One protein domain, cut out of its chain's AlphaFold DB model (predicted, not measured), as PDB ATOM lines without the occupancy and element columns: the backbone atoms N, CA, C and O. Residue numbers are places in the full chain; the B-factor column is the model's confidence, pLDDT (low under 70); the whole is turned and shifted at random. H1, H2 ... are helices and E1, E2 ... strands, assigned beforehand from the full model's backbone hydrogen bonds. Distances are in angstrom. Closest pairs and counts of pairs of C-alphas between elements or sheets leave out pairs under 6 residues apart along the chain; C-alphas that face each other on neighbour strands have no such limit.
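AT A GLANCE: This is residues 3 to 121 of the 613 residues of the protein "Protocadherin Fat 4" of Camelus dromedarius (UniProt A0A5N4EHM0). There is little regular structure: hairpins E1-E2 and E3-E4 sit near each other with H1 and H2, and hairpin E5-E6 lies far off. Of 119 printed residues 33 are in H1, E1, E2, H2, E3, E4, E5 and E6; the class is mixed, the sheets antiparallel. The whole is loose, with radius of gyration of the C-alphas 17.9 A and spans 53 by 44 by 27 A.

IN THESE COORDINATES: H1, residues 35-38, begins at C-alpha (24.565, -45.258, 0.069). E1 is 46-49, E2 54-57, H2 60-64, E3 72-75, E4 81-84; E5, 109-113, is 13.0 A long, and E6, 119-121, ends at C-alpha (30.600, -7.878, 15.445).

HOW THE PARTS SIT: Across the hairpins, N 46 and O 57, N 72 and O 84, and N 112 and O 120 are within hydrogen-bond range, each 2.9 A. The closest C-alphas of E1 and E3, 48 and 74, are 7.4 A apart. H2 has 0 of 1 O i to N i+4 pairs within range, 1 of 2 O i to N i+3.

THE WHOLE: The printed part has no cut; link E4 to E5 is long; residues 3 to 32 have low confidence.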
ATOM      1  N   TYR A   3      -0.082 -37.347   4.985       41.19
ATOM      2  CA  TYR A   3      -0.980 -36.601   5.862       41.19
ATOM      3  C   TYR A   3      -2.186 -36.217   5.008       41.19
ATOM      4  O   TYR A   3      -2.019 -35.571   3.980       41.19
ATOM      5  N   GLY A   4      -3.375 -36.708   5.357       55.66
ATOM      6  CA  GLY A   4      -4.589 -36.461   4.566       55.66
ATOM      7  C   GLY A   4      -4.614 -37.098   3.166       55.66
ATOM      8  O   GLY A   4      -5.372 -36.647   2.320       55.66
ATOM      9  N   GLY A   5      -3.805 -38.132   2.905       53.50
ATOM     10  CA  GLY A   5      -3.816 -38.854   1.622       53.50
ATOM     11  C   GLY A   5      -2.908 -38.280   0.528       53.50
ATOM     12  O   GLY A   5      -2.775 -38.907  -0.519       53.50
ATOM     13  N   GLU A   6      -2.205 -37.173   0.779       50.97
ATOM     14  CA  GLU A   6      -1.217 -36.621  -0.156       50.97
ATOM     15  C   GLU A   6       0.222 -36.846   0.335       50.97
ATOM     16  O   GLU A   6       0.543 -36.729   1.524       50.97
ATOM     17  N   SER A   7       1.113 -37.225  -0.589       48.03
ATOM     18  CA  SER A   7       2.538 -37.389  -0.300       48.03
ATOM     19  C   SER A   7       3.207 -36.017  -0.281       48.03
ATOM     20  O   SER A   7       3.427 -35.428  -1.337       48.03
ATOM     21  N   LEU A   8       3.559 -35.512   0.899       53.31
ATOM     22  CA  LEU A   8       4.331 -34.275   1.013       53.31
ATOM     23  C   LEU A   8       5.829 -34.585   0.832       53.31
ATOM     24  O   LEU A   8       6.417 -35.251   1.692       53.31
ATOM     25  N   PRO A   9       6.484 -34.138  -0.257       52.41
ATOM     26  CA  PRO A   9       7.936 -34.183  -0.337       52.41
ATOM     27  C   PRO A   9       8.528 -33.190   0.672       52.41
ATOM     28  O   PRO A   9       8.101 -32.040   0.755       52.41
ATOM     29  N   PHE A  10       9.554 -33.618   1.413       54.59
ATOM     30  CA  PHE A  10      10.270 -32.805   2.411       54.59
ATOM     31  C   PHE A  10      11.074 -31.625   1.814       54.59
ATOM     32  O   PHE A  10      11.826 -30.962   2.526       54.59
ATOM     33  N   SER A  11      10.931 -31.348   0.516       52.28
ATOM     34  CA  SER A  11      11.570 -30.241  -0.200       52.28
ATOM     35  C   SER A  11      10.560 -29.490  -1.082       52.28
ATOM     36  O   SER A  11       9.541 -30.046  -1.490       52.28
ATOM     37  N   GLY A  12      10.841 -28.212  -1.372       50.47
ATOM     38  CA  GLY A  12       9.964 -27.321  -2.144       50.47
ATOM     39  C   GLY A  12       9.394 -26.174  -1.302       50.47
ATOM     40  O   GLY A  12      10.107 -25.575  -0.496       50.47
ATOM     41  N   ARG A  13       8.110 -25.856  -1.501       47.50
ATOM     42  CA  ARG A  13       7.294 -24.943  -0.677       47.50
ATOM     43  C   ARG A  13       5.882 -25.522  -0.597       47.50
ATOM     44  O   ARG A  13       5.386 -25.965  -1.627       47.50
ATOM     45  N   HIS A  14       5.236 -25.466   0.568       57.34
ATOM     46  CA  HIS A  14       3.895 -26.032   0.767       57.34
ATOM     47  C   HIS A  14       2.961 -25.031   1.452       57.34
ATOM     48  O   HIS A  14       3.384 -24.288   2.334       57.34
ATOM     49  N   SER A  15       1.690 -25.010   1.043       54.06
ATOM     50  CA  SER A  15       0.643 -24.147   1.617       54.06
ATOM     51  C   SER A  15       0.174 -24.611   3.000       54.06
ATOM     52  O   SER A  15      -0.312 -23.801   3.781       54.06
ATOM     53  N   LEU A  16       0.344 -25.902   3.306       50.59
ATOM     54  CA  LEU A  16      -0.122 -26.540   4.543       50.59
ATOM     55  C   LEU A  16       0.952 -26.643   5.637       50.59
ATOM     56  O   LEU A  16       0.633 -26.958   6.778       50.59
ATOM     57  N   ALA A  17       2.222 -26.381   5.312       48.53
ATOM     58  CA  ALA A  17       3.312 -26.398   6.282       48.53
ATOM     59  C   ALA A  17       4.440 -25.448   5.859       48.53
ATOM     60  O   ALA A  17       5.026 -25.593   4.784       48.53
ATOM     61  N   SER A  18       4.785 -24.500   6.733       46.78
ATOM     62  CA  SER A  18       5.982 -23.670   6.587       46.78
ATOM     63  C   SER A  18       7.153 -24.322   7.318       46.78
ATOM     64  O   SER A  18       7.092 -24.517   8.532       46.78
ATOM     65  N   ILE A  19       8.241 -24.625   6.610       55.28
ATOM     66  CA  ILE A  19       9.482 -25.086   7.240       55.28
ATOM     67  C   ILE A  19      10.131 -23.869   7.910       55.28
ATOM     68  O   ILE A  19      10.737 -23.036   7.235       55.28
ATOM     69  N   SER A  20       9.978 -23.735   9.231       47.75
ATOM     70  CA  SER A  20      10.714 -22.726   9.990       47.75
ATOM     71  C   SER A  20      12.137 -23.237  10.221       47.75
ATOM     72  O   SER A  20      12.372 -24.361  10.660       47.75
ATOM     73  N   ARG A  21      13.125 -22.418   9.865       53.78
ATOM     74  CA  ARG A  21      14.553 -22.755   9.978       53.78
ATOM     75  C   ARG A  21      15.103 -22.463  11.386       53.78
ATOM     76  O   ARG A  21      16.311 -22.355  11.556       53.78
ATOM     77  N   THR A  22      14.215 -22.240  12.357       48.19
ATOM     78  CA  THR A  22      14.506 -21.488  13.588       48.19
ATOM     79  C   THR A  22      14.152 -22.220  14.874       48.19
ATOM     80  O   THR A  22      14.322 -21.645  15.945       48.19
ATOM     81  N   ASP A  23      13.668 -23.459  14.810       49.06
ATOM     82  CA  ASP A  23      13.454 -24.234  16.028       49.06
ATOM     83  C   ASP A  23      14.785 -24.887  16.453       49.06
ATOM     84  O   ASP A  23      15.343 -25.674  15.681       49.06
ATOM     85  N   PRO A  24      15.337 -24.592  17.648       55.34
ATOM     86  CA  PRO A  24      16.581 -25.206  18.132       55.34
ATOM     87  C   PRO A  24      16.473 -26.734  18.291       55.34
ATOM     88  O   PRO A  24      17.487 -27.417  18.448       55.34
ATOM     89  N   SER A  25      15.254 -27.272  18.233       50.28
ATOM     90  CA  SER A  25      14.940 -28.704  18.268       50.28
ATOM     91  C   SER A  25      15.085 -29.380  16.897       50.28
ATOM     92  O   SER A  25      15.228 -30.603  16.819       50.28
ATOM     93  N   VAL A  26      15.077 -28.605  15.806       49.66
ATOM     94  CA  VAL A  26      15.268 -29.115  14.444       49.66
ATOM     95  C   VAL A  26      16.766 -29.234  14.192       49.66
ATOM     96  O   VAL A  26      17.420 -28.345  13.649       49.66
ATOM     97  N   LYS A  27      17.333 -30.378  14.580       48.38
ATOM     98  CA  LYS A  27      18.607 -30.807  14.001       48.38
ATOM     99  C   LYS A  27      18.379 -30.992  12.505       48.38
ATOM    100  O   LYS A  27      17.568 -31.821  12.098       48.38
ATOM    101  N   ILE A  28      19.096 -30.234  11.681       56.12
ATOM    102  CA  ILE A  28      19.216 -30.555  10.260       56.12
ATOM    103  C   ILE A  28      19.711 -32.001  10.161       56.12
ATOM    104  O   ILE A  28      20.806 -32.327  10.612       56.12
ATOM    105  N   GLY A  29      18.889 -32.867   9.576       52.50
ATOM    106  CA  GLY A  29      19.319 -34.189   9.147       52.50
ATOM    107  C   GLY A  29      18.749 -35.348   9.951       52.50
ATOM    108  O   GLY A  29      19.442 -35.969  10.748       52.50
ATOM    109  N   CYS A  30      17.576 -35.809   9.535       50.50
ATOM    110  CA  CYS A  30      17.541 -37.208   9.134       50.50
ATOM    111  C   CYS A  30      18.107 -37.246   7.707       50.50
ATOM    112  O   CYS A  30      17.370 -37.115   6.738       50.50
ATOM    113  N   ARG A  31      19.437 -37.303   7.547       62.09
ATOM    114  CA  ARG A  31      19.993 -37.715   6.253       62.09
ATOM    115  C   ARG A  31      19.739 -39.215   6.156       62.09
ATOM    116  O   ARG A  31      20.076 -39.947   7.086       62.09
ATOM    117  N   GLY A  32      19.121 -39.644   5.061       67.06
ATOM    118  CA  GLY A  32      19.057 -41.061   4.714       67.06
ATOM    119  C   GLY A  32      20.453 -41.699   4.735       67.06
ATOM    120  O   GLY A  32      21.455 -40.975   4.684       67.06
ATOM    121  N   PRO A  33      20.559 -43.035   4.834       76.75
ATOM    122  CA  PRO A  33      21.843 -43.718   4.730       76.75
ATOM    123  C   PRO A  33      22.629 -43.222   3.507       76.75
ATOM    124  O   PRO A  33      22.095 -43.132   2.402       76.75
ATOM    125  N   ASN A  34      23.909 -42.888   3.707       80.81
ATOM    126  CA  ASN A  34      24.796 -42.402   2.648       80.81
ATOM    127  C   ASN A  34      25.250 -43.567   1.752       80.81
ATOM    128  O   ASN A  34      26.403 -43.990   1.804       80.81
ATOM    129  N   ILE A  35      24.338 -44.096   0.940       86.12
ATOM    130  CA  ILE A  35      24.565 -45.258   0.069       86.12
ATOM    131  C   ILE A  35      25.654 -44.968  -0.980       86.12
ATOM    132  O   ILE A  35      26.435 -45.846  -1.328       86.12
ATOM    133  N   CYS A  36      25.800 -43.715  -1.417       86.94
ATOM    134  CA  CYS A  36      26.861 -43.301  -2.333       86.94
ATOM    135  C   CYS A  36      28.278 -43.372  -1.746       86.94
ATOM    136  O   CYS A  36      29.239 -43.287  -2.504       86.94
ATOM    137  N   ALA A  37      28.441 -43.570  -0.430       82.88
ATOM    138  CA  ALA A  37      29.764 -43.760   0.171       82.88
ATOM    139  C   ALA A  37      30.467 -45.029  -0.341       82.88
ATOM    140  O   ALA A  37      31.691 -45.058  -0.422       82.88
ATOM    141  N   SER A  38      29.709 -46.063  -0.726       84.31
ATOM    142  CA  SER A  38      30.257 -47.291  -1.313       84.31
ATOM    143  C   SER A  38      30.455 -47.211  -2.830       84.31
ATOM    144  O   SER A  38      30.729 -48.232  -3.449       84.31
ATOM    145  N   ASN A  39      30.277 -46.027  -3.428       84.06
ATOM    146  CA  ASN A  39      30.321 -45.777  -4.869       84.06
ATOM    147  C   ASN A  39      29.588 -46.851  -5.711       84.06
ATOM    148  O   ASN A  39      30.208 -47.570  -6.493       84.06
ATOM    149  N   PRO A  40      28.263 -47.009  -5.530       86.94
ATOM    150  CA  PRO A  40      27.487 -48.077  -6.163       86.94
ATOM    151  C   PRO A  40      27.280 -47.887  -7.677       86.94
ATOM    152  O   PRO A  40      26.799 -48.799  -8.342       86.94
ATOM    153  N   CYS A  41      27.606 -46.715  -8.231       88.94
ATOM    154  CA  CYS A  41      27.460 -46.432  -9.655       88.94
ATOM    155  C   CYS A  41      28.671 -46.950 -10.443       88.94
ATOM    156  O   CYS A  41      29.814 -46.731 -10.050       88.94
ATOM    157  N   TRP A  42      28.428 -47.631 -11.564       86.75
ATOM    158  CA  TRP A  42      29.489 -48.122 -12.449       86.75
ATOM    159  C   TRP A  42      29.884 -47.079 -13.504       86.75
ATOM    160  O   TRP A  42      29.019 -46.439 -14.093       86.75
ATOM    161  N   GLY A  43      31.183 -46.953 -13.787       84.62
ATOM    162  CA  GLY A  43      31.723 -45.999 -14.767       84.62
ATOM    163  C   GLY A  43      31.797 -44.557 -14.247       84.62
ATOM    164  O   GLY A  43      31.807 -44.334 -13.041       84.62
ATOM    165  N   ASP A  44      31.811 -43.579 -15.157       82.94
ATOM    166  CA  ASP A  44      31.935 -42.141 -14.840       82.94
ATOM    167  C   ASP A  44      30.603 -41.496 -14.391       82.94
ATOM    168  O   ASP A  44      30.363 -40.306 -14.596       82.94
ATOM    169  N   LEU A  45      29.687 -42.284 -13.822       85.19
ATOM    170  CA  LEU A  45      28.374 -41.825 -13.361       85.19
ATOM    171  C   LEU A  45      28.465 -41.239 -11.946       85.19
ATOM    172  O   LEU A  45      29.076 -41.819 -11.051       85.19
ATOM    173  N   LEU A  46      27.783 -40.115 -11.716       84.62
ATOM    174  CA  LEU A  46      27.698 -39.490 -10.400       84.62
ATOM    175  C   LEU A  46      26.603 -40.154  -9.560       84.62
ATOM    176  O   LEU A  46      25.459 -40.287 -10.004       84.62
ATOM    177  N   CYS A  47      26.941 -40.527  -8.325       87.31
ATOM    178  CA  CYS A  47      25.987 -41.069  -7.365       87.31
ATOM    179  C   CYS A  47      25.344 -39.955  -6.530       87.31
ATOM    180  O   CYS A  47      26.032 -39.232  -5.810       87.31
ATOM    181  N   LEU A  48      24.014 -39.862  -6.579       85.12
ATOM    182  CA  LEU A  48      23.218 -38.961  -5.749       85.12
ATOM    183  C   LEU A  48      22.452 -39.755  -4.688       85.12
ATOM    184  O   LEU A  48      21.669 -40.651  -5.017       85.12
ATOM    185  N   ASN A  49      22.664 -39.412  -3.414       83.06
ATOM    186  CA  ASN A  49      21.940 -40.016  -2.297       83.06
ATOM    187  C   ASN A  49      20.479 -39.548  -2.297       83.06
ATOM    188  O   ASN A  49      20.197 -38.353  -2.336       83.06
ATOM    189  N   GLN A  50      19.554 -40.493  -2.182       81.75
ATOM    190  CA  GLN A  50      18.153 -40.252  -1.847       81.75
ATOM    191  C   GLN A  50      17.866 -40.810  -0.448       81.75
ATOM    192  O   GLN A  50      18.715 -41.445   0.172       81.75
ATOM    193  N   TRP A  51      16.661 -40.580   0.073       76.75
ATOM    194  CA  TRP A  51      16.338 -40.908   1.466       76.75
ATOM    195  C   TRP A  51      16.523 -42.395   1.835       76.75
ATOM    196  O   TRP A  51      17.012 -42.684   2.917       76.75
ATOM    197  N   TYR A  52      16.173 -43.334   0.951       77.69
ATOM    198  CA  TYR A  52      16.430 -44.779   1.130       77.69
ATOM    199  C   TYR A  52      17.015 -45.434  -0.131       77.69
ATOM    200  O   TYR A  52      17.000 -46.653  -0.274       77.69
ATOM    201  N   ALA A  53      17.493 -44.630  -1.077       81.38
ATOM    202  CA  ALA A  53      17.933 -45.098  -2.384       81.38
ATOM    203  C   ALA A  53      19.106 -44.253  -2.885       81.38
ATOM    204  O   ALA A  53      19.509 -43.280  -2.250       81.38
ATOM    205  N   TYR A  54      19.638 -44.608  -4.047       86.88
ATOM    206  CA  TYR A  54      20.612 -43.800  -4.766       86.88
ATOM    207  C   TYR A  54      20.194 -43.695  -6.230       86.88
ATOM    208  O   TYR A  54      19.471 -44.548  -6.748       86.88
ATOM    209  N   LYS A  55      20.645 -42.637  -6.900       87.50
ATOM    210  CA  LYS A  55      20.461 -42.468  -8.341       87.50
ATOM    211  C   LYS A  55      21.810 -42.219  -8.992       87.50
ATOM    212  O   LYS A  55      22.526 -41.311  -8.580       87.50
ATOM    213  N   CYS A  56      22.116 -42.997 -10.024       88.62
ATOM    214  CA  CYS A  56      23.258 -42.750 -10.894       88.62
ATOM    215  C   CYS A  56      22.824 -41.814 -12.018       88.62
ATOM    216  O   CYS A  56      21.879 -42.115 -12.750       88.62
ATOM    217  N   VAL A  57      23.480 -40.664 -12.131       84.62
ATOM    218  CA  VAL A  57      23.182 -39.651 -13.149       84.62
ATOM    219  C   VAL A  57      24.477 -39.313 -13.888       84.62
ATOM    220  O   VAL A  57      25.533 -39.274 -13.254       84.62
ATOM    221  N   PRO A  58      24.440 -39.070 -15.211       83.88
ATOM    222  CA  PRO A  58      25.584 -38.506 -15.916       83.88
ATOM    223  C   PRO A  58      26.057 -37.227 -15.214       83.88
ATOM    224  O   PRO A  58      25.220 -36.392 -14.864       83.88
ATOM    225  N   PRO A  59      27.369 -37.048 -14.996       80.94
ATOM    226  CA  PRO A  59      27.881 -35.931 -14.212       80.94
ATOM    227  C   PRO A  59      27.567 -34.575 -14.853       80.94
ATOM    228  O   PRO A  59      27.471 -33.585 -14.135       80.94
ATOM    229  N   GLY A  60      27.354 -34.510 -16.173       84.94
ATOM    230  CA  GLY A  60      27.022 -33.263 -16.865       84.94
ATOM    231  C   GLY A  60      28.018 -32.158 -16.506       84.94
ATOM    232  O   GLY A  60      29.226 -32.389 -16.491       84.94
ATOM    233  N   ASP A  61      27.512 -30.989 -16.115       83.19
ATOM    234  CA  ASP A  61      28.351 -29.849 -15.722       83.19
ATOM    235  C   ASP A  61      29.102 -30.064 -14.393       83.19
ATOM    236  O   ASP A  61      30.118 -29.410 -14.141       83.19
ATOM    237  N   CYS A  62      28.677 -31.029 -13.565       87.44
ATOM    238  CA  CYS A  62      29.409 -31.424 -12.360       87.44
ATOM    239  C   CYS A  62      30.714 -32.176 -12.658       87.44
ATOM    240  O   CYS A  62      31.543 -32.290 -11.756       87.44
ATOM    241  N   ALA A  63      30.940 -32.646 -13.894       85.62
ATOM    242  CA  ALA A  63      32.189 -33.312 -14.283       85.62
ATOM    243  C   ALA A  63      33.421 -32.403 -14.120       85.62
ATOM    244  O   ALA A  63      34.526 -32.881 -13.886       85.62
ATOM    245  N   SER A  64      33.222 -31.085 -14.207       86.62
ATOM    246  CA  SER A  64      34.277 -30.083 -14.024       86.62
ATOM    247  C   SER A  64      34.610 -29.780 -12.555       86.62
ATOM    248  O   SER A  64      35.478 -28.953 -12.293       86.62
ATOM    249  N   HIS A  65      33.930 -30.428 -11.599       86.75
ATOM    250  CA  HIS A  65      34.012 -30.130 -10.164       86.75
ATOM    251  C   HIS A  65      33.868 -28.629  -9.836       86.75
ATOM    252  O   HIS A  65      34.751 -28.038  -9.214       86.75
ATOM    253  N   PRO A  66      32.744 -27.990 -10.214       89.44
ATOM    254  CA  PRO A  66      32.579 -26.549 -10.039       89.44
ATOM    255  C   PRO A  66      32.370 -26.126  -8.574       89.44
ATOM    256  O   PRO A  66      32.580 -24.963  -8.240       89.44
ATOM    257  N   CYS A  67      31.949 -27.038  -7.691       91.25
ATOM    258  CA  CYS A  67      31.709 -26.738  -6.279       91.25
ATOM    259  C   CYS A  67      33.016 -26.719  -5.477       91.25
ATOM    260  O   CYS A  67      33.756 -27.700  -5.448       91.25
ATOM    261  N   GLN A  68      33.267 -25.615  -4.780       89.31
ATOM    262  CA  GLN A  68      34.434 -25.398  -3.930       89.31
ATOM    263  C   GLN A  68      34.127 -25.731  -2.461       89.31
ATOM    264  O   GLN A  68      32.992 -26.033  -2.090       89.31
ATOM    265  N   ASN A  69      35.156 -25.688  -1.607       84.94
ATOM    266  CA  ASN A  69      35.034 -25.762  -0.143       84.94
ATOM    267  C   ASN A  69      34.229 -26.964   0.397       84.94
ATOM    268  O   ASN A  69      33.544 -26.866   1.414       84.94
ATOM    269  N   GLY A  70      34.314 -28.112  -0.281       83.94
ATOM    270  CA  GLY A  70      33.621 -29.338   0.129       83.94
ATOM    271  C   GLY A  70      32.114 -29.344  -0.155       83.94
ATOM    272  O   GLY A  70      31.394 -30.125   0.464       83.94
ATOM    273  N   GLY A  71      31.626 -28.485  -1.057       87.31
ATOM    274  CA  GLY A  71      30.248 -28.538  -1.545       87.31
ATOM    275  C   GLY A  71      29.983 -29.768  -2.422       87.31
ATOM    276  O   GLY A  71      30.798 -30.120  -3.275       87.31
ATOM    277  N   SER A  72      28.825 -30.407  -2.244       87.25
ATOM    278  CA  SER A  72      28.387 -31.522  -3.095       87.25
ATOM    279  C   SER A  72      27.740 -30.993  -4.373       87.25
ATOM    280  O   SER A  72      26.857 -30.144  -4.302       87.25
ATOM    281  N   CYS A  73      28.146 -31.500  -5.536       89.12
ATOM    282  CA  CYS A  73      27.577 -31.088  -6.820       89.12
ATOM    283  C   CYS A  73      26.393 -31.974  -7.216       89.12
ATOM    284  O   CYS A  73      26.513 -33.196  -7.206       89.12
ATOM    285  N   GLU A  74      25.278 -31.361  -7.605       86.94
ATOM    286  CA  GLU A  74      24.105 -32.041  -8.149       86.94
ATOM    287  C   GLU A  74      23.846 -31.568  -9.594       86.94
ATOM    288  O   GLU A  74      23.638 -30.369  -9.818       86.94
ATOM    289  N   PRO A  75      23.871 -32.467 -10.597       83.50
ATOM    290  CA  PRO A  75      23.621 -32.110 -11.988       83.50
ATOM    291  C   PRO A  75      22.148 -31.738 -12.204       83.50
ATOM    292  O   PRO A  75      21.236 -32.437 -11.757       83.50
ATOM    293  N   GLY A  76      21.916 -30.629 -12.906       78.31
ATOM    294  CA  GLY A  76      20.591 -30.141 -13.284       78.31
ATOM    295  C   GLY A  76      19.988 -30.910 -14.463       78.31
ATOM    296  O   GLY A  76      20.692 -31.512 -15.271       78.31
ATOM    297  N   LEU A  77      18.656 -30.872 -14.582       67.62
ATOM    298  CA  LEU A  77      17.898 -31.707 -15.526       67.62
ATOM    299  C   LEU A  77      18.091 -31.329 -17.016       67.62
ATOM    300  O   LEU A  77      17.855 -32.170 -17.876       67.62
ATOM    301  N   HIS A  78      18.512 -30.094 -17.331       59.69
ATOM    302  CA  HIS A  78      18.513 -29.547 -18.704       59.69
ATOM    303  C   HIS A  78      19.791 -28.773 -19.087       59.69
ATOM    304  O   HIS A  78      19.731 -27.917 -19.964       59.69
ATOM    305  N   SER A  79      20.939 -29.088 -18.474       63.06
ATOM    306  CA  SER A  79      22.153 -28.249 -18.342       63.06
ATOM    307  C   SER A  79      22.086 -27.313 -17.136       63.06
ATOM    308  O   SER A  79      21.039 -26.760 -16.795       63.06
ATOM    309  N   GLY A  80      23.198 -27.222 -16.423       78.19
ATOM    310  CA  GLY A  80      23.336 -26.596 -15.121       78.19
ATOM    311  C   GLY A  80      23.819 -27.576 -14.055       78.19
ATOM    312  O   GLY A  80      23.633 -28.789 -14.131       78.19
ATOM    313  N   PHE A  81      24.403 -27.013 -13.007       86.88
ATOM    314  CA  PHE A  81      24.741 -27.705 -11.772       86.88
ATOM    315  C   PHE A  81      24.213 -26.891 -10.592       86.88
ATOM    316  O   PHE A  81      24.077 -25.666 -10.677       86.88
ATOM    317  N   THR A  82      23.933 -27.569  -9.487       87.69
ATOM    318  CA  THR A  82      23.621 -26.941  -8.204       87.69
ATOM    319  C   THR A  82      24.615 -27.439  -7.168       87.69
ATOM    320  O   THR A  82      24.787 -28.643  -7.006       87.69
ATOM    321  N   CYS A  83      25.281 -26.521  -6.469       89.56
ATOM    322  CA  CYS A  83      26.169 -26.875  -5.370       89.56
ATOM    323  C   CYS A  83      25.413 -26.853  -4.040       89.56
ATOM    324  O   CYS A  83      24.873 -25.827  -3.629       89.56
ATOM    325  N   SER A  84      25.405 -27.989  -3.352       88.38
ATOM    326  CA  SER A  84      24.955 -28.118  -1.972       88.38
ATOM    327  C   SER A  84      26.123 -27.791  -1.042       88.38
ATOM    328  O   SER A  84      27.017 -28.613  -0.827       88.38
ATOM    329  N   CYS A  85      26.153 -26.554  -0.543       86.69
ATOM    330  CA  CYS A  85      27.244 -26.054   0.290       86.69
ATOM    331  C   CYS A  85      27.122 -26.514   1.751       86.69
ATOM    332  O   CYS A  85      26.007 -26.605   2.277       86.69
ATOM    333  N   PRO A  86      28.250 -26.778   2.440       83.06
ATOM    334  CA  PRO A  86      28.246 -26.944   3.891       83.06
ATOM    335  C   PRO A  86      27.791 -25.647   4.563       83.06
ATOM    336  O   PRO A  86      27.938 -24.575   3.987       83.06
ATOM    337  N   GLU A  87      27.285 -25.721   5.797       78.50
ATOM    338  CA  GLU A  87      26.722 -24.550   6.489       78.50
ATOM    339  C   GLU A  87      27.694 -23.360   6.496       78.50
ATOM    340  O   GLU A  87      27.289 -22.236   6.224       78.50
ATOM    341  N   SER A  88      28.991 -23.618   6.689       77.56
ATOM    342  CA  SER A  88      30.061 -22.615   6.697       77.56
ATOM    343  C   SER A  88      30.327 -21.918   5.359       77.56
ATOM    344  O   SER A  88      31.149 -21.004   5.331       77.56
ATOM    345  N   HIS A  89      29.669 -22.303   4.261       84.88
ATOM    346  CA  HIS A  89      29.895 -21.746   2.928       84.88
ATOM    347  C   HIS A  89      28.578 -21.481   2.182       84.88
ATOM    348  O   HIS A  89      27.561 -22.137   2.384       84.88
ATOM    349  N   THR A  90      28.590 -20.490   1.302       83.25
ATOM    350  CA  THR A  90      27.465 -20.066   0.468       83.25
ATOM    351  C   THR A  90      27.979 -19.591  -0.894       83.25
ATOM    352  O   THR A  90      29.187 -19.585  -1.154       83.25
ATOM    353  N   GLY A  91      27.075 -19.200  -1.784       83.31
ATOM    354  CA  GLY A  91      27.386 -18.853  -3.171       83.31
ATOM    355  C   GLY A  91      27.078 -19.990  -4.140       83.31
ATOM    356  O   GLY A  91      26.765 -21.112  -3.735       83.31
ATOM    357  N   ARG A  92      27.128 -19.694  -5.443       85.94
ATOM    358  CA  ARG A  92      26.716 -20.642  -6.497       85.94
ATOM    359  C   ARG A  92      27.654 -21.845  -6.589       85.94
ATOM    360  O   ARG A  92      27.228 -22.931  -6.970       85.94
ATOM    361  N   THR A  93      28.910 -21.636  -6.220       88.44
ATOM    362  CA  THR A  93      29.985 -22.628  -6.198       88.44
ATOM    363  C   THR A  93      30.538 -22.837  -4.790       88.44
ATOM    364  O   THR A  93      31.619 -23.392  -4.641       88.44
ATOM    365  N   CYS A  94      29.817 -22.420  -3.742       88.81
ATOM    366  CA  CYS A  94      30.296 -22.453  -2.354       88.81
ATOM    367  C   CYS A  94      31.591 -21.652  -2.127       88.81
ATOM    368  O   CYS A  94      32.384 -21.974  -1.244       88.81
ATOM    369  N   GLU A  95      31.819 -20.615  -2.931       85.50
ATOM    370  CA  GLU A  95      33.029 -19.792  -2.929       85.50
ATOM    371  C   GLU A  95      33.092 -18.814  -1.749       85.50
ATOM    372  O   GLU A  95      34.171 -18.372  -1.357       85.50
ATOM    373  N   THR A  96      31.943 -18.475  -1.159       80.62
ATOM    374  CA  THR A  96      31.869 -17.491  -0.076       80.62
ATOM    375  C   THR A  96      31.744 -18.176   1.279       80.62
ATOM    376  O   THR A  96      30.916 -19.057   1.467       80.62
ATOM    377  N   VAL A  97      32.558 -17.773   2.256       79.00
ATOM    378  CA  VAL A  97      32.490 -18.305   3.626       79.00
ATOM    379  C   VAL A  97      31.399 -17.571   4.405       79.00
ATOM    380  O   VAL A  97      31.383 -16.338   4.471       79.00
ATOM    381  N   VAL A  98      30.502 -18.318   5.048       78.06
ATOM    382  CA  VAL A  98      29.519 -17.786   5.996       78.06
ATOM    383  C   VAL A  98      30.228 -17.543   7.326       78.06
ATOM    384  O   VAL A  98      30.261 -18.390   8.215       78.06
ATOM    385  N   ALA A  99      30.815 -16.358   7.467       73.88
ATOM    386  CA  ALA A  99      31.690 -16.053   8.594       73.88
ATOM    387  C   ALA A  99      30.994 -16.014   9.970       73.88
ATOM    388  O   ALA A  99      31.669 -16.072  10.992       73.88
ATOM    389  N   CYS A 100      29.663 -15.910  10.014       76.50
ATOM    390  CA  CYS A 100      28.904 -15.721  11.255       76.50
ATOM    391  C   CYS A 100      28.351 -16.995  11.898       76.50
ATOM    392  O   CYS A 100      27.656 -16.909  12.911       76.50
ATOM    393  N   LEU A 101      28.635 -18.173  11.348       75.38
ATOM    394  CA  LEU A 101      28.190 -19.422  11.958       75.38
ATOM    395  C   LEU A 101      29.080 -19.803  13.140       75.38
ATOM    396  O   LEU A 101      30.296 -19.896  13.012       75.38
ATOM    397  N   GLY A 102      28.459 -20.010  14.304       68.81
ATOM    398  CA  GLY A 102      29.159 -20.348  15.548       68.81
ATOM    399  C   GLY A 102      29.868 -19.171  16.231       68.81
ATOM    400  O   GLY A 102      30.545 -19.373  17.236       68.81
ATOM    401  N   VAL A 103      29.710 -17.942  15.722       77.19
ATOM    402  CA  VAL A 103      30.318 -16.741  16.309       77.19
ATOM    403  C   VAL A 103      29.370 -16.122  17.332       77.19
ATOM    404  O   VAL A 103      28.315 -15.591  16.985       77.19
ATOM    405  N   PHE A 104      29.777 -16.133  18.601       78.31
ATOM    406  CA  PHE A 104      29.070 -15.439  19.675       78.31
ATOM    407  C   PHE A 104      29.640 -14.031  19.852       78.31
ATOM    408  O   PHE A 104      30.739 -13.848  20.376       78.31
ATOM    409  N   CYS A 105      28.888 -13.023  19.413       84.25
ATOM    410  CA  CYS A 105      29.212 -11.633  19.708       84.25
ATOM    411  C   CYS A 105      28.782 -11.270  21.147       84.25
ATOM    412  O   CYS A 105      27.811 -11.831  21.660       84.25
ATOM    413  N   PRO A 106      29.472 -10.320  21.807       85.75
ATOM    414  CA  PRO A 106      29.057  -9.805  23.113       85.75
ATOM    415  C   PRO A 106      27.640  -9.195  23.063       85.75
ATOM    416  O   PRO A 106      27.183  -8.802  21.983       85.75
ATOM    417  N   PRO A 107      26.939  -9.084  24.212       82.94
ATOM    418  CA  PRO A 107      25.558  -8.603  24.253       82.94
ATOM    419  C   PRO A 107      25.419  -7.228  23.583       82.94
ATOM    420  O   PRO A 107      26.247  -6.339  23.780       82.94
ATOM    421  N   GLY A 108      24.374  -7.063  22.764       82.50
ATOM    422  CA  GLY A 108      24.123  -5.829  22.009       82.50
ATOM    423  C   GLY A 108      24.921  -5.691  20.706       82.50
ATOM    424  O   GLY A 108      24.881  -4.632  20.081       82.50
ATOM    425  N   ARG A 109      25.634  -6.734  20.260       86.44
ATOM    426  CA  ARG A 109      26.286  -6.782  18.943       86.44
ATOM    427  C   ARG A 109      25.753  -7.932  18.092       86.44
ATOM    428  O   ARG A 109      25.502  -9.019  18.598       86.44
ATOM    429  N   VAL A 110      25.623  -7.694  16.790       84.88
ATOM    430  CA  VAL A 110      25.207  -8.678  15.783       84.88
ATOM    431  C   VAL A 110      26.405  -9.017  14.903       84.88
ATOM    432  O   VAL A 110      27.169  -8.133  14.506       84.88
ATOM    433  N   CYS A 111      26.580 -10.300  14.597       84.38
ATOM    434  CA  CYS A 111      27.609 -10.731  13.662       84.38
ATOM    435  C   CYS A 111      27.213 -10.358  12.228       84.38
ATOM    436  O   CYS A 111      26.128 -10.710  11.766       84.38
ATOM    437  N   LYS A 112      28.106  -9.676  11.510       81.81
ATOM    438  CA  LYS A 112      28.028  -9.487  10.059       81.81
ATOM    439  C   LYS A 112      29.241 -10.123   9.387       81.81
ATOM    440  O   LYS A 112      30.343 -10.087   9.932       81.81
ATOM    441  N   ALA A 113      29.038 -10.694   8.200       78.06
ATOM    442  CA  ALA A 113      30.139 -11.176   7.371       78.06
ATOM    443  C   ALA A 113      31.012  -9.982   6.939       78.06
ATOM    444  O   ALA A 113      30.502  -8.994   6.414       78.06
ATOM    445  N   GLY A 114      32.309 -10.055   7.221       73.31
ATOM    446  CA  GLY A 114      33.342  -9.150   6.722       73.31
ATOM    447  C   GLY A 114      33.938  -9.663   5.405       73.31
ATOM    448  O   GLY A 114      33.846 -10.848   5.087       73.31
ATOM    449  N   SER A 115      34.551  -8.771   4.626       70.00
ATOM    450  CA  SER A 115      35.013  -9.080   3.264       70.00
ATOM    451  C   SER A 115      36.542  -9.205   3.177       70.00
ATOM    452  O   SER A 115      37.212  -8.199   3.410       70.00
ATOM    453  N   PRO A 116      37.116 -10.357   2.769       65.81
ATOM    454  CA  PRO A 116      36.523 -11.696   2.652       65.81
ATOM    455  C   PRO A 116      36.678 -12.527   3.944       65.81
ATOM    456  O   PRO A 116      37.606 -12.315   4.719       65.81
ATOM    457  N   GLY A 117      35.809 -13.524   4.142       65.12
ATOM    458  CA  GLY A 117      35.991 -14.666   5.061       65.12
ATOM    459  C   GLY A 117      36.000 -14.384   6.570       65.12
ATOM    460  O   GLY A 117      35.867 -15.312   7.365       65.12
ATOM    461  N   GLY A 118      36.142 -13.126   6.979       73.31
ATOM    462  CA  GLY A 118      36.118 -12.704   8.376       73.31
ATOM    463  C   GLY A 118      34.707 -12.403   8.866       73.31
ATOM    464  O   GLY A 118      33.800 -12.153   8.080       73.31
ATOM    465  N   HIS A 119      34.512 -12.386  10.180       81.88
ATOM    466  CA  HIS A 119      33.296 -11.870  10.804       81.88
ATOM    467  C   HIS A 119      33.595 -10.554  11.513       81.88
ATOM    468  O   HIS A 119      34.682 -10.352  12.049       81.88
ATOM    469  N   VAL A 120      32.613  -9.658  11.546       84.56
ATOM    470  CA  VAL A 120      32.684  -8.408  12.300       84.56
ATOM    471  C   VAL A 120      31.452  -8.305  13.187       84.56
ATOM    472  O   VAL A 120      30.319  -8.325  12.711       84.56
ATOM    473  N   CYS A 121      31.668  -8.170  14.495       87.56
ATOM    474  CA  CYS A 121      30.600  -7.878  15.445       87.56
ATOM    475  C   CYS A 121      30.287  -6.379  15.413       87.56
ATOM    476  O   CYS A 121      30.995  -5.569  16.028       87.56
TER     477      CYS A 121